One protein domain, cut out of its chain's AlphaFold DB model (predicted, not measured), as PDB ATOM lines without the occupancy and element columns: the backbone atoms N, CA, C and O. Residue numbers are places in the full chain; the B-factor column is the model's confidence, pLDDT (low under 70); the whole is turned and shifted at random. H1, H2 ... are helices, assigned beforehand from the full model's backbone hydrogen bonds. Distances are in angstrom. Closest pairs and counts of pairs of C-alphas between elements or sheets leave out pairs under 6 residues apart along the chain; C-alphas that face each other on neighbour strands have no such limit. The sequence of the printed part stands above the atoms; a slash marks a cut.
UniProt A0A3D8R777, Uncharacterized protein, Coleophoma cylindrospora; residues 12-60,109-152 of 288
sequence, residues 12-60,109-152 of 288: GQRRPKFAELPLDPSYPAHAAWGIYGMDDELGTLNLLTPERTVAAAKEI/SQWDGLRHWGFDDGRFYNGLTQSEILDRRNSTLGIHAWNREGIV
ATOM      1  N   GLY A  12     -28.390 -10.910  53.792       49.34
ATOM      2  CA  GLY A  12     -29.111 -10.063  54.750       49.34
ATOM      3  C   GLY A  12     -30.609 -10.347  54.931       49.34
ATOM      4  O   GLY A  12     -31.149 -10.000  55.978       49.34
ATOM      5  N   GLN A  13     -31.300 -11.003  53.991       63.50
ATOM      6  CA  GLN A  13     -32.710 -11.364  54.209       63.50
ATOM      7  C   GLN A  13     -32.853 -12.574  55.144       63.50
ATOM      8  O   GLN A  13     -32.330 -13.661  54.888       63.50
ATOM      9  N   ARG A  14     -33.588 -12.382  56.248       81.19
ATOM     10  CA  ARG A  14     -33.932 -13.443  57.203       81.19
ATOM     11  C   ARG A  14     -34.784 -14.501  56.498       81.19
ATOM     12  O   ARG A  14     -35.881 -14.206  56.036       81.19
ATOM     13  N   ARG A  15     -34.309 -15.749  56.480       85.25
ATOM     14  CA  ARG A  15     -35.094 -16.886  55.986       85.25
ATOM     15  C   ARG A  15     -36.288 -17.140  56.923       85.25
ATOM     16  O   ARG A  15     -36.080 -17.159  58.143       85.25
ATOM     17  N   PRO A  16     -37.505 -17.348  56.394       91.31
ATOM     18  CA  PRO A  16     -38.663 -17.669  57.219       91.31
ATOM     19  C   PRO A  16     -38.435 -18.975  57.985       91.31
ATOM     20  O   PRO A  16     -37.847 -19.935  57.474       91.31
ATOM     21  N   LYS A  17     -38.904 -19.009  59.230       91.56
ATOM     22  CA  LYS A  17     -39.005 -20.232  60.024       91.56
ATOM     23  C   LYS A  17     -40.091 -21.118  59.422       91.56
ATOM     24  O   LYS A  17     -41.041 -20.631  58.827       91.56
ATOM     25  N   PHE A  18     -40.006 -22.422  59.660       90.81
ATOM     26  CA  PHE A  18     -41.016 -23.371  59.177       90.81
ATOM     27  C   PHE A  18     -42.448 -23.018  59.628       90.81
ATOM     28  O   PHE A  18     -43.392 -23.167  58.863       90.81
ATOM     29  N   ALA A  19     -42.597 -22.503  60.853       93.44
ATOM     30  CA  ALA A  19     -43.882 -22.060  61.401       93.44
ATOM     31  C   ALA A  19     -44.435 -20.780  60.743       93.44
ATOM     32  O   ALA A  19     -45.598 -20.459  60.942       93.44
ATOM     33  N   GLU A  20     -43.610 -20.053  59.986       93.75
ATOM     34  CA  GLU A  20     -43.992 -18.841  59.248       93.75
ATOM     35  C   GLU A  20     -44.419 -19.172  57.803       93.75
ATOM     36  O   GLU A  20     -44.645 -18.265  57.011       93.75
ATOM     37  N   LEU A  21     -44.493 -20.460  57.438       94.06
ATOM     38  CA  LEU A  21     -44.915 -20.919  56.116       94.06
ATOM     39  C   LEU A  21     -46.382 -21.396  56.132       94.06
ATOM     40  O   LEU A  21     -46.779 -22.085  57.077       94.06
ATOM     41  N   PRO A  22     -47.158 -21.156  55.058       95.31
ATOM     42  CA  PRO A  22     -46.729 -20.546  53.799       95.31
ATOM     43  C   PRO A  22     -46.587 -19.021  53.871       95.31
ATOM     44  O   PRO A  22     -47.185 -18.372  54.720       95.31
ATOM     45  N   LEU A  23     -45.799 -18.458  52.951       92.31
ATOM     46  CA  LEU A  23     -45.586 -17.005  52.860       92.31
ATOM     47  C   LEU A  23     -46.788 -16.241  52.293       92.31
ATOM     48  O   LEU A  23     -46.947 -15.057  52.572       92.31
ATOM     49  N   ASP A  24     -47.619 -16.923  51.511       94.12
ATOM     50  CA  ASP A  24     -48.883 -16.413  50.999       94.12
ATOM     51  C   ASP A  24     -49.994 -17.402  51.395       94.12
ATOM     52  O   ASP A  24     -49.825 -18.609  51.184       94.12
ATOM     53  N   PRO A  25     -51.123 -16.939  51.959       94.12
ATOM     54  CA  PRO A  25     -52.234 -17.809  52.348       94.12
ATOM     55  C   PRO A  25     -52.843 -18.633  51.202       94.12
ATOM     56  O   PRO A  25     -53.514 -19.628  51.461       94.12
ATOM     57  N   SER A  26     -52.640 -18.227  49.945       94.38
ATOM     58  CA  SER A  26     -53.082 -18.966  48.756       94.38
ATOM     59  C   SER A  26     -52.164 -20.136  48.385       94.38
ATOM     60  O   SER A  26     -52.516 -20.952  47.524       94.38
ATOM     61  N   TYR A  27     -50.976 -20.236  48.986       95.75
ATOM     62  CA  TYR A  27     -50.047 -21.336  48.740       95.75
ATOM     63  C   TYR A  27     -50.382 -22.541  49.629       95.75
ATOM     64  O   TYR A  27     -51.006 -22.386  50.682       95.75
ATOM     65  N   PRO A  28     -49.962 -23.757  49.242       95.06
ATOM     66  CA  PRO A  28     -50.165 -24.935  50.074       95.06
ATOM     67  C   PRO A  28     -49.523 -24.774  51.456       95.06
ATOM     68  O   PRO A  28     -48.507 -24.092  51.610       95.06
ATOM     69  N   ALA A  29     -50.065 -25.462  52.463       93.62
ATOM     70  CA  ALA A  29     -49.499 -25.450  53.810       93.62
ATOM     71  C   ALA A  29     -47.995 -25.781  53.792       93.62
ATOM     72  O   ALA A  29     -47.560 -26.739  53.148       93.62
ATOM     73  N   HIS A  30     -47.209 -24.981  54.517       92.06
ATOM     74  CA  HIS A  30     -45.750 -25.095  54.611       92.06
ATOM     75  C   HIS A  30     -44.971 -24.867  53.301       92.06
ATOM     76  O   HIS A  30     -43.768 -25.136  53.250       92.06
ATOM     77  N   ALA A  31     -45.606 -24.346  52.247       94.44
ATOM     78  CA  ALA A  31     -44.920 -24.018  51.006       94.44
ATOM     79  C   ALA A  31     -43.958 -22.833  51.187       94.44
ATOM     80  O   ALA A  31     -44.338 -21.735  51.591       94.44
ATOM     81  N   ALA A  32     -42.697 -23.059  50.824       93.62
ATOM     82  CA  ALA A  32     -41.623 -22.069  50.837       93.62
ATOM     83  C   ALA A  32     -41.464 -21.352  49.478       93.62
ATOM     84  O   ALA A  32     -40.346 -21.041  49.061       93.62
ATOM     85  N   TRP A  33     -42.564 -21.178  48.742       95.06
ATOM     86  CA  TRP A  33     -42.548 -20.623  47.384       95.06
ATOM     87  C   TRP A  33     -42.170 -19.145  47.386       95.06
ATOM     88  O   TRP A  33     -42.440 -18.425  48.346       95.06
ATOM     89  N   GLY A  34     -41.507 -18.711  46.316       93.38
ATOM     90  CA  GLY A  34     -41.106 -17.317  46.131       93.38
ATOM     91  C   GLY A  34     -39.901 -16.846  46.957       93.38
ATOM     92  O   GLY A  34     -39.418 -15.747  46.702       93.38
ATOM     93  N   ILE A  35     -39.350 -17.655  47.879       93.12
ATOM     94  CA  ILE A  35     -38.147 -17.282  48.664       93.12
ATOM     95  C   ILE A  35     -36.962 -16.904  47.761       93.12
ATOM     96  O   ILE A  35     -36.193 -16.011  48.108       93.12
ATOM     97  N   TYR A  36     -36.822 -17.581  46.621       92.50
ATOM     98  CA  TYR A  36     -35.756 -17.361  45.637       92.50
ATOM     99  C   TYR A  36     -36.280 -16.734  44.334       92.50
ATOM    100  O   TYR A  36     -35.586 -16.736  43.324       92.50
ATOM    101  N   GLY A  37     -37.507 -16.201  44.348       94.44
ATOM    102  CA  GLY A  37     -38.256 -15.846  43.141       94.44
ATOM    103  C   GLY A  37     -39.237 -16.942  42.715       94.44
ATOM    104  O   GLY A  37     -39.100 -18.107  43.089       94.44
ATOM    105  N   MET A  38     -40.274 -16.548  41.972       94.94
ATOM    106  CA  MET A  38     -41.304 -17.473  41.467       94.94
ATOM    107  C   MET A  38     -40.851 -18.246  40.223       94.94
ATOM    108  O   MET A  38     -41.444 -19.261  39.880       94.94
ATOM    109  N   ASP A  39     -39.796 -17.777  39.567       95.25
ATOM    110  CA  ASP A  39     -39.114 -18.405  38.437       95.25
ATOM    111  C   ASP A  39     -37.979 -19.352  38.868       95.25
ATOM    112  O   ASP A  39     -37.339 -19.965  38.015       95.25
ATOM    113  N   ASP A  40     -37.735 -19.498  40.175       96.31
ATOM    114  CA  ASP A  40     -36.712 -20.405  40.696       96.31
ATOM    115  C   ASP A  40     -37.016 -21.876  40.375       96.31
ATOM    116  O   ASP A  40     -38.150 -22.347  40.492       96.31
ATOM    117  N   GLU A  41     -35.956 -22.614  40.042       95.81
ATOM    118  CA  GLU A  41     -35.988 -24.048  39.742       95.81
ATOM    119  C   GLU A  41     -35.114 -24.888  40.694       95.81
ATOM    120  O   GLU A  41     -35.099 -26.121  40.609       95.81
ATOM    121  N   LEU A  42     -34.354 -24.241  41.584       95.69
ATOM    122  CA  LEU A  42     -33.342 -24.892  42.420       95.69
ATOM    123  C   LEU A  42     -33.847 -25.182  43.839       95.69
ATOM    124  O   LEU A  42     -33.358 -26.102  44.505       95.69
ATOM    125  N   GLY A  43     -34.823 -24.421  44.331       94.19
ATOM    126  CA  GLY A  43     -35.335 -24.540  45.687       94.19
ATOM    127  C   GLY A  43     -34.219 -24.352  46.715       94.19
ATOM    128  O   GLY A  43     -33.459 -23.387  46.686       94.19
ATOM    129  N   THR A  44     -34.085 -25.285  47.661       94.06
ATOM    130  CA  THR A  44     -33.053 -25.187  48.706       94.06
ATOM    131  C   THR A  44     -31.625 -25.382  48.204       94.06
ATOM    132  O   THR A  44     -30.707 -25.088  48.965       94.06
ATOM    133  N   LEU A  45     -31.410 -25.811  46.954       95.75
ATOM    134  CA  LEU A  45     -30.063 -25.849  46.374       95.75
ATOM    135  C   LEU A  45     -29.465 -24.449  46.189       95.75
ATOM    136  O   LEU A  45     -28.248 -24.326  46.240       95.75
ATOM    137  N   ASN A  46     -30.280 -23.385  46.147       95.00
ATOM    138  CA  ASN A  46     -29.795 -21.997  46.231       95.00
ATOM    139  C   ASN A  46     -28.980 -21.716  47.514       95.00
ATOM    140  O   ASN A  46     -28.258 -20.726  47.612       95.00
ATOM    141  N   LEU A  47     -29.066 -22.582  48.532       94.44
ATOM    142  CA  LEU A  47     -28.226 -22.476  49.723       94.44
ATOM    143  C   LEU A  47     -26.771 -22.897  49.474       94.44
ATOM    144  O   LEU A  47     -25.922 -22.564  50.303       94.44
ATOM    145  N   LEU A  48     -26.468 -23.577  48.369       96.00
ATOM    146  CA  LEU A  48     -25.123 -23.990  47.965       96.00
ATOM    147  C   LEU A  48     -24.411 -22.852  47.217       96.00
ATOM    148  O   LEU A  48     -24.086 -22.959  46.042       96.00
ATOM    149  N   THR A  49     -24.206 -21.724  47.902       95.44
ATOM    150  CA  THR A  49     -23.555 -20.546  47.307       95.44
ATOM    151  C   THR A  49     -22.066 -20.792  47.050       95.44
ATOM    152  O   THR A  49     -21.455 -21.583  47.780       95.44
ATOM    153  N   PRO A  50     -21.429 -20.061  46.112       95.88
ATOM    154  CA  PRO A  50     -19.995 -20.185  45.849       95.88
ATOM    155  C   PRO A  50     -19.130 -20.091  47.115       95.88
ATOM    156  O   PRO A  50     -18.217 -20.893  47.317       95.88
ATOM    157  N   GLU A  51     -19.452 -19.168  48.024       96.81
ATOM    158  CA  GLU A  51     -18.725 -18.978  49.284       96.81
ATOM    159  C   GLU A  51     -18.833 -20.207  50.192       96.81
ATOM    160  O   GLU A  51     -17.860 -20.594  50.846       96.81
ATOM    161  N   ARG A  52     -20.010 -20.844  50.235       96.62
ATOM    162  CA  ARG A  52     -20.250 -22.043  51.047       96.62
ATOM    163  C   ARG A  52     -19.617 -23.273  50.421       96.62
ATOM    164  O   ARG A  52     -19.062 -24.084  51.158       96.62
ATOM    165  N   THR A  53     -19.618 -23.388  49.098       96.38
ATOM    166  CA  THR A  53     -18.903 -24.446  48.375       96.38
ATOM    167  C   THR A  53     -17.396 -24.361  48.629       96.38
ATOM    168  O   THR A  53     -16.772 -25.362  48.985       96.38
ATOM    169  N   VAL A  54     -16.806 -23.161  48.568       97.38
ATOM    170  CA  VAL A  54     -15.390 -22.945  48.922       97.38
ATOM    171  C   VAL A  54     -15.128 -23.254  50.398       97.38
ATOM    172  O   VAL A  54     -14.108 -23.859  50.736       97.38
ATOM    173  N   ALA A  55     -16.035 -22.874  51.302       97.75
ATOM    174  CA  ALA A  55     -15.909 -23.220  52.715       97.75
ATOM    175  C   ALA A  55     -15.978 -24.741  52.947       97.75
ATOM    176  O   ALA A  55     -15.192 -25.260  53.734       97.75
ATOM    177  N   ALA A  56     -16.856 -25.455  52.236       97.81
ATOM    178  CA  ALA A  56     -16.994 -26.908  52.309       97.81
ATOM    179  C   ALA A  56     -15.730 -27.641  51.835       97.81
ATOM    180  O   ALA A  56     -15.337 -28.633  52.444       97.81
ATOM    181  N   ALA A  57     -15.037 -27.121  50.817       97.69
ATOM    182  CA  ALA A  57     -13.772 -27.694  50.349       97.69
ATOM    183  C   ALA A  57     -12.701 -27.759  51.455       97.69
ATOM    184  O   ALA A  57     -11.839 -28.637  51.436       97.69
ATOM    185  N   LYS A  58     -12.777 -26.880  52.468       97.50
ATOM    186  CA  LYS A  58     -11.858 -26.899  53.617       97.50
ATOM    187  C   LYS A  58     -12.029 -28.134  54.502       97.50
ATOM    188  O   LYS A  58     -11.109 -28.412  55.267       97.50
ATOM    189  N   GLU A  59     -13.140 -28.862  54.415       97.31
ATOM    190  CA  GLU A  59     -13.360 -30.106  55.168       97.31
ATOM    191  C   GLU A  59     -12.513 -31.275  54.616       97.31
ATOM    192  O   GLU A  59     -12.289 -32.270  55.302       97.31
ATOM    193  N   ILE A  60     -11.965 -31.154  53.398       98.00
ATOM    194  CA  ILE A  60     -11.087 -32.166  52.797       98.00
ATOM    195  C   ILE A  60      -9.703 -32.095  53.460       98.00
ATOM    196  O   ILE A  60      -8.903 -31.209  53.159       98.00
ATOM    197  N   SER A 109     -29.642 -45.381  43.903       93.56
ATOM    198  CA  SER A 109     -29.218 -44.085  44.440       93.56
ATOM    199  C   SER A 109     -29.665 -42.954  43.518       93.56
ATOM    200  O   SER A 109     -29.362 -42.952  42.327       93.56
ATOM    201  N   GLN A 110     -30.412 -42.004  44.074       93.12
ATOM    202  CA  GLN A 110     -31.191 -41.052  43.289       93.12
ATOM    203  C   GLN A 110     -31.277 -39.685  43.963       93.12
ATOM    204  O   GLN A 110     -31.102 -39.548  45.175       93.12
ATOM    205  N   TRP A 111     -31.618 -38.691  43.148       94.38
ATOM    206  CA  TRP A 111     -32.108 -37.390  43.579       94.38
ATOM    207  C   TRP A 111     -33.551 -37.226  43.115       94.38
ATOM    208  O   TRP A 111     -33.841 -37.369  41.926       94.38
ATOM    209  N   ASP A 112     -34.434 -36.860  44.037       95.12
ATOM    210  CA  ASP A 112     -35.822 -36.546  43.716       95.12
ATOM    211  C   ASP A 112     -35.953 -35.047  43.454       95.12
ATOM    212  O   ASP A 112     -35.948 -34.225  44.370       95.12
ATOM    213  N   GLY A 113     -36.030 -34.688  42.171       93.62
ATOM    214  CA  GLY A 113     -36.230 -33.303  41.749       93.62
ATOM    215  C   GLY A 113     -37.605 -32.756  42.148       93.62
ATOM    216  O   GLY A 113     -38.524 -33.500  42.489       93.62
ATOM    217  N   LEU A 114     -37.793 -31.441  42.011       95.50
ATOM    218  CA  LEU A 114     -39.022 -30.742  42.430       95.50
ATOM    219  C   LEU A 114     -40.277 -31.107  41.604       95.50
ATOM    220  O   LEU A 114     -41.382 -30.704  41.958       95.50
ATOM    221  N   ARG A 115     -40.118 -31.893  40.529       95.06
ATOM    222  CA  ARG A 115     -41.212 -32.523  39.764       95.06
ATOM    223  C   ARG A 115     -41.690 -33.855  40.337       95.06
ATOM    224  O   ARG A 115     -42.705 -34.366  39.881       95.06
ATOM    225  N   HIS A 116     -40.932 -34.470  41.244       95.88
ATOM    226  CA  HIS A 116     -41.197 -35.843  41.665       95.88
ATOM    227  C   HIS A 116     -42.494 -35.960  42.472       95.88
ATOM    228  O   HIS A 116     -43.239 -36.923  42.298       95.88
ATOM    229  N   TRP A 117     -42.770 -34.969  43.324       94.19
ATOM    230  CA  TRP A 117     -43.926 -34.979  44.209       94.19
ATOM    231  C   TRP A 117     -44.531 -33.582  44.354       94.19
ATOM    232  O   TRP A 117     -43.820 -32.616  44.631       94.19
ATOM    233  N   GLY A 118     -45.845 -33.488  44.156       95.12
ATOM    234  CA  GLY A 118     -46.616 -32.260  44.330       95.12
ATOM    235  C   GLY A 118     -47.183 -32.108  45.743       95.12
ATOM    236  O   GLY A 118     -47.085 -32.996  46.591       95.12
ATOM    237  N   PHE A 119     -47.804 -30.965  45.991       95.94
ATOM    238  CA  PHE A 119     -48.634 -30.703  47.158       95.94
ATOM    239  C   PHE A 119     -50.030 -31.326  46.972       95.94
ATOM    240  O   PHE A 119     -50.428 -31.662  45.857       95.94
ATOM    241  N   ASP A 120     -50.792 -31.474  48.061       93.44
ATOM    242  CA  ASP A 120     -52.100 -32.162  48.032       93.44
ATOM    243  C   ASP A 120     -53.134 -31.472  47.135       93.44
ATOM    244  O   ASP A 120     -54.093 -32.101  46.695       93.44
ATOM    245  N   ASP A 121     -52.948 -30.180  46.866       93.94
ATOM    246  CA  ASP A 121     -53.792 -29.407  45.959       93.94
ATOM    247  C   ASP A 121     -53.420 -29.594  44.474       93.94
ATOM    248  O   ASP A 121     -53.990 -28.939  43.603       93.94
ATOM    249  N   GLY A 122     -52.476 -30.493  44.176       94.44
ATOM    250  CA  GLY A 122     -52.062 -30.870  42.825       94.44
ATOM    251  C   GLY A 122     -51.032 -29.941  42.185       94.44
ATOM    252  O   GLY A 122     -50.661 -30.161  41.028       94.44
ATOM    253  N   ARG A 123     -50.565 -28.914  42.905       96.56
ATOM    254  CA  ARG A 123     -49.493 -28.027  42.437       96.56
ATOM    255  C   ARG A 123     -48.118 -28.537  42.857       96.56
ATOM    256  O   ARG A 123     -47.970 -29.243  43.847       96.56
ATOM    257  N   PHE A 124     -47.092 -28.144  42.123       97.75
ATOM    258  CA  PHE A 124     -45.683 -28.431  42.378       97.75
ATOM    259  C   PHE A 124     -44.977 -27.164  42.867       97.75
ATOM    260  O   PHE A 124     -45.611 -26.124  43.040       97.75
ATOM    261  N   TYR A 125     -43.669 -27.243  43.128       97.31
ATOM    262  CA  TYR A 125     -42.881 -26.089  43.566       97.31
ATOM    263  C   TYR A 125     -43.146 -24.843  42.699       97.31
ATOM    264  O   TYR A 125     -43.225 -24.944  41.477       97.31
ATOM    265  N   ASN A 126     -43.327 -23.687  43.346       96.81
ATOM    266  CA  ASN A 126     -43.674 -22.411  42.711       96.81
ATOM    267  C   ASN A 126     -44.947 -22.431  41.832       96.81
ATOM    268  O   ASN A 126     -45.145 -21.547  41.004       96.81
ATOM    269  N   GLY A 127     -45.863 -23.377  42.060       96.69
ATOM    270  CA  GLY A 127     -47.221 -23.332  41.515       96.69
ATOM    271  C   GLY A 127     -47.445 -24.077  40.204       96.69
ATOM    272  O   GLY A 127     -48.565 -24.032  39.701       96.69
ATOM    273  N   LEU A 128     -46.438 -24.786  39.681       97.44
ATOM    274  CA  LEU A 128     -46.598 -25.589  38.465       97.44
ATOM    275  C   LEU A 128     -47.725 -26.614  38.621       97.44
ATOM    276  O   LEU A 128     -47.897 -27.217  39.677       97.44
ATOM    277  N   THR A 129     -48.475 -26.851  37.556       97.44
ATOM    278  CA  THR A 129     -49.571 -27.822  37.526       97.44
ATOM    279  C   THR A 129     -49.106 -29.189  37.033       97.44
ATOM    280  O   THR A 129     -48.136 -29.314  36.285       97.44
ATOM    281  N   GLN A 130     -49.867 -30.238  37.354       97.38
ATOM    282  CA  GLN A 130     -49.635 -31.577  36.803       97.38
ATOM    283  C   GLN A 130     -49.592 -31.595  35.263       97.38
ATOM    284  O   GLN A 130     -48.803 -32.338  34.682       97.38
ATOM    285  N   SER A 131     -50.419 -30.779  34.599       98.00
ATOM    286  CA  SER A 131     -50.445 -30.701  33.133       98.00
ATOM    287  C   SER A 131     -49.142 -30.145  32.553       98.00
ATOM    288  O   SER A 131     -48.642 -30.665  31.559       98.00
ATOM    289  N   GLU A 132     -48.537 -29.166  33.227       97.69
ATOM    290  CA  GLU A 132     -47.245 -28.597  32.847       97.69
ATOM    291  C   GLU A 132     -46.090 -29.566  33.104       97.69
ATOM    292  O   GLU A 132     -45.152 -29.610  32.314       97.69
ATOM    293  N   ILE A 133     -46.169 -30.377  34.165       96.88
ATOM    294  CA  ILE A 133     -45.181 -31.434  34.429       96.88
ATOM    295  C   ILE A 133     -45.203 -32.513  33.338       96.88
ATOM    296  O   ILE A 133     -44.147 -33.028  32.964       96.88
ATOM    297  N   LEU A 134     -46.390 -32.858  32.829       96.44
ATOM    298  CA  LEU A 134     -46.562 -33.872  31.784       96.44
ATOM    299  C   LEU A 134     -46.218 -33.360  30.376       96.44
ATOM    300  O   LEU A 134     -45.932 -34.171  29.491       96.44
ATOM    301  N   ASP A 135     -46.223 -32.045  30.148       97.38
ATOM    302  CA  ASP A 135     -45.823 -31.481  28.861       97.38
ATOM    303  C   ASP A 135     -44.311 -31.626  28.653       97.38
ATOM    304  O   ASP A 135     -43.497 -30.919  29.244       97.38
ATOM    305  N   ARG A 136     -43.922 -32.518  27.737       95.12
ATOM    306  CA  ARG A 136     -42.516 -32.786  27.393       95.12
ATOM    307  C   ARG A 136     -41.771 -31.583  26.808       95.12
ATOM    308  O   ARG A 136     -40.547 -31.630  26.724       95.12
ATOM    309  N   ARG A 137     -42.478 -30.534  26.383       96.75
ATOM    310  CA  ARG A 137     -41.877 -29.277  25.907       96.75
ATOM    311  C   ARG A 137     -41.519 -28.347  27.064       96.75
ATOM    312  O   ARG A 137     -40.698 -27.454  26.883       96.75
ATOM    313  N   ASN A 138     -42.114 -28.554  28.238       96.69
ATOM    314  CA  ASN A 138     -41.800 -27.806  29.443       96.69
ATOM    315  C   ASN A 138     -40.681 -28.518  30.213       96.69
ATOM    316  O   ASN A 138     -40.836 -29.652  30.674       96.69
ATOM    317  N   SER A 139     -39.553 -27.835  30.398       95.75
ATOM    318  CA  SER A 139     -38.385 -28.345  31.122       95.75
ATOM    319  C   SER A 139     -38.271 -27.805  32.562       95.75
ATOM    320  O   SER A 139     -37.471 -28.312  33.341       95.75
ATOM    321  N   THR A 140     -39.133 -26.869  32.968       96.56
ATOM    322  CA  THR A 140     -39.104 -26.191  34.278       96.56
ATOM    323  C   THR A 140     -39.116 -27.157  35.469       96.56
ATOM    324  O   THR A 140     -39.992 -28.014  35.532       96.56
ATOM    325  N   LEU A 141     -38.206 -27.032  36.436       95.50
ATOM    326  CA  LEU A 141     -38.001 -27.959  37.573       95.50
ATOM    327  C   LEU A 141     -37.386 -29.324  37.209       95.50
ATOM    328  O   LEU A 141     -37.293 -30.217  38.057       95.50
ATOM    329  N   GLY A 142     -36.993 -29.538  35.952       94.44
ATOM    330  CA  GLY A 142     -36.312 -30.765  35.549       94.44
ATOM    331  C   GLY A 142     -34.925 -30.886  36.187       94.44
ATOM    332  O   GLY A 142     -34.274 -29.888  36.481       94.44
ATOM    333  N   ILE A 143     -34.420 -32.115  36.341       93.50
ATOM    334  CA  ILE A 143     -33.126 -32.368  37.008       93.50
ATOM    335  C   ILE A 143     -31.935 -31.662  36.333       93.50
ATOM    336  O   ILE A 143     -30.934 -31.352  36.974       93.50
ATOM    337  N   HIS A 144     -32.045 -31.348  35.040       93.12
ATOM    338  CA  HIS A 144     -31.033 -30.578  34.317       93.12
ATOM    339  C   HIS A 144     -30.857 -29.157  34.872       93.12
ATOM    340  O   HIS A 144     -29.766 -28.615  34.732       93.12
ATOM    341  N   ALA A 145     -31.879 -28.563  35.507       94.12
ATOM    342  CA  ALA A 145     -31.749 -27.275  36.184       94.12
ATOM    343  C   ALA A 145     -30.724 -27.368  37.326       94.12
ATOM    344  O   ALA A 145     -29.844 -26.520  37.425       94.12
ATOM    345  N   TRP A 146     -30.766 -28.453  38.106       94.00
ATOM    346  CA  TRP A 146     -29.805 -28.725  39.182       94.00
ATOM    347  C   TRP A 146     -28.403 -29.032  38.637       94.00
ATOM    348  O   TRP A 146     -27.400 -28.641  39.226       94.00
ATOM    349  N   ASN A 147     -28.315 -29.686  37.475       89.06
ATOM    350  CA  ASN A 147     -27.037 -30.016  36.839       89.06
ATOM    351  C   ASN A 147     -26.266 -28.791  36.305       89.06
ATOM    352  O   ASN A 147     -25.069 -28.894  36.067       89.06
ATOM    353  N   ARG A 148     -26.913 -27.630  36.104       89.88
ATOM    354  CA  ARG A 148     -26.230 -26.428  35.576       89.88
ATOM    355  C   ARG A 148     -25.049 -25.996  36.452       89.88
ATOM    356  O   ARG A 148     -24.039 -25.548  35.920       89.88
ATOM    357  N   GLU A 149     -25.183 -26.150  37.767       86.19
ATOM    358  CA  GLU A 149     -24.146 -25.810  38.756       86.19
ATOM    359  C   GLU A 149     -23.649 -27.043  39.532       86.19
ATOM    360  O   GLU A 149     -22.595 -27.003  40.167       86.19
ATOM    361  N   GLY A 150     -24.371 -28.164  39.435       91.38
ATOM    362  CA  GLY A 150     -24.103 -29.372  40.201       91.38
ATOM    363  C   GLY A 150     -24.527 -29.237  41.666       91.38
ATOM    364  O   GLY A 150     -25.005 -28.201  42.121       91.38
ATOM    365  N   ILE A 151     -24.357 -30.317  42.426       95.06
ATOM    366  CA  ILE A 151     -24.663 -30.346  43.860       95.06
ATOM    367  C   ILE A 151     -23.345 -30.509  44.605       95.06
ATOM    368  O   ILE A 151     -22.834 -31.618  44.754       95.06
ATOM    369  N   VAL A 152     -22.778 -29.387  45.048       96.38
ATOM    370  CA  VAL A 152     -21.494 -29.364  45.757       96.38
ATOM    371  C   VAL A 152     -21.623 -28.526  47.023       96.38
ATOM    372  O   VAL A 152     -21.872 -27.324  46.974       96.38
TER     373      VAL A 152
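AT A GLANCE: This is residues 12 to 60 and 109 to 152 of the 288 residues of an uncharacterized protein of Coleophoma cylindrospora (UniProt A0A3D8R777). Little regular structure is here: looping chain makes most of the body, with the short helices H1 and H4 about midway along its longest axis, H1 deeper in and H4 at one side of the body, H2 toward one end of that axis and H3 toward the other. The 93 printed residues include four named helices, H1 to H4 in chain order, holding 23 residues, and no named strand; the class is all helix. The whole is only just compact, close to loose, with radius of gyration of the C-alphas 14.8 A and spans of 43 by 33 by 24 A.

HOW THE PARTS SIT: Start at H2, residues 50 to 57; it is apart from H1, residues 43 to 47, across a tight link. H1 and H4, residues 143 to 147, are close but not clearly touching: their closest C-alphas, Leu 45 and Trp 146, are 7.8 A apart. H3, residues 130 to 134, is apart from H4 across a short link. Every O i to N i+4 pair is within hydrogen-bond range in H2, H3 and H4; H1 has 0 of 1, but 2 of 2 O i to N i+3 pairs.

IN THESE COORDINATES: Find C-alpha 50 at (-19.995, -20.185, 45.849); H2 runs 10.7 A from there. H4 ends at C-alpha 147, (-27.037, -30.016, 36.839).

THE WHOLE: Residues 61 to 108 are not printed; C-alphas 60 and 109 are 23.3 A apart across this cut. Residues 12 to 13 have pLDDT under 70.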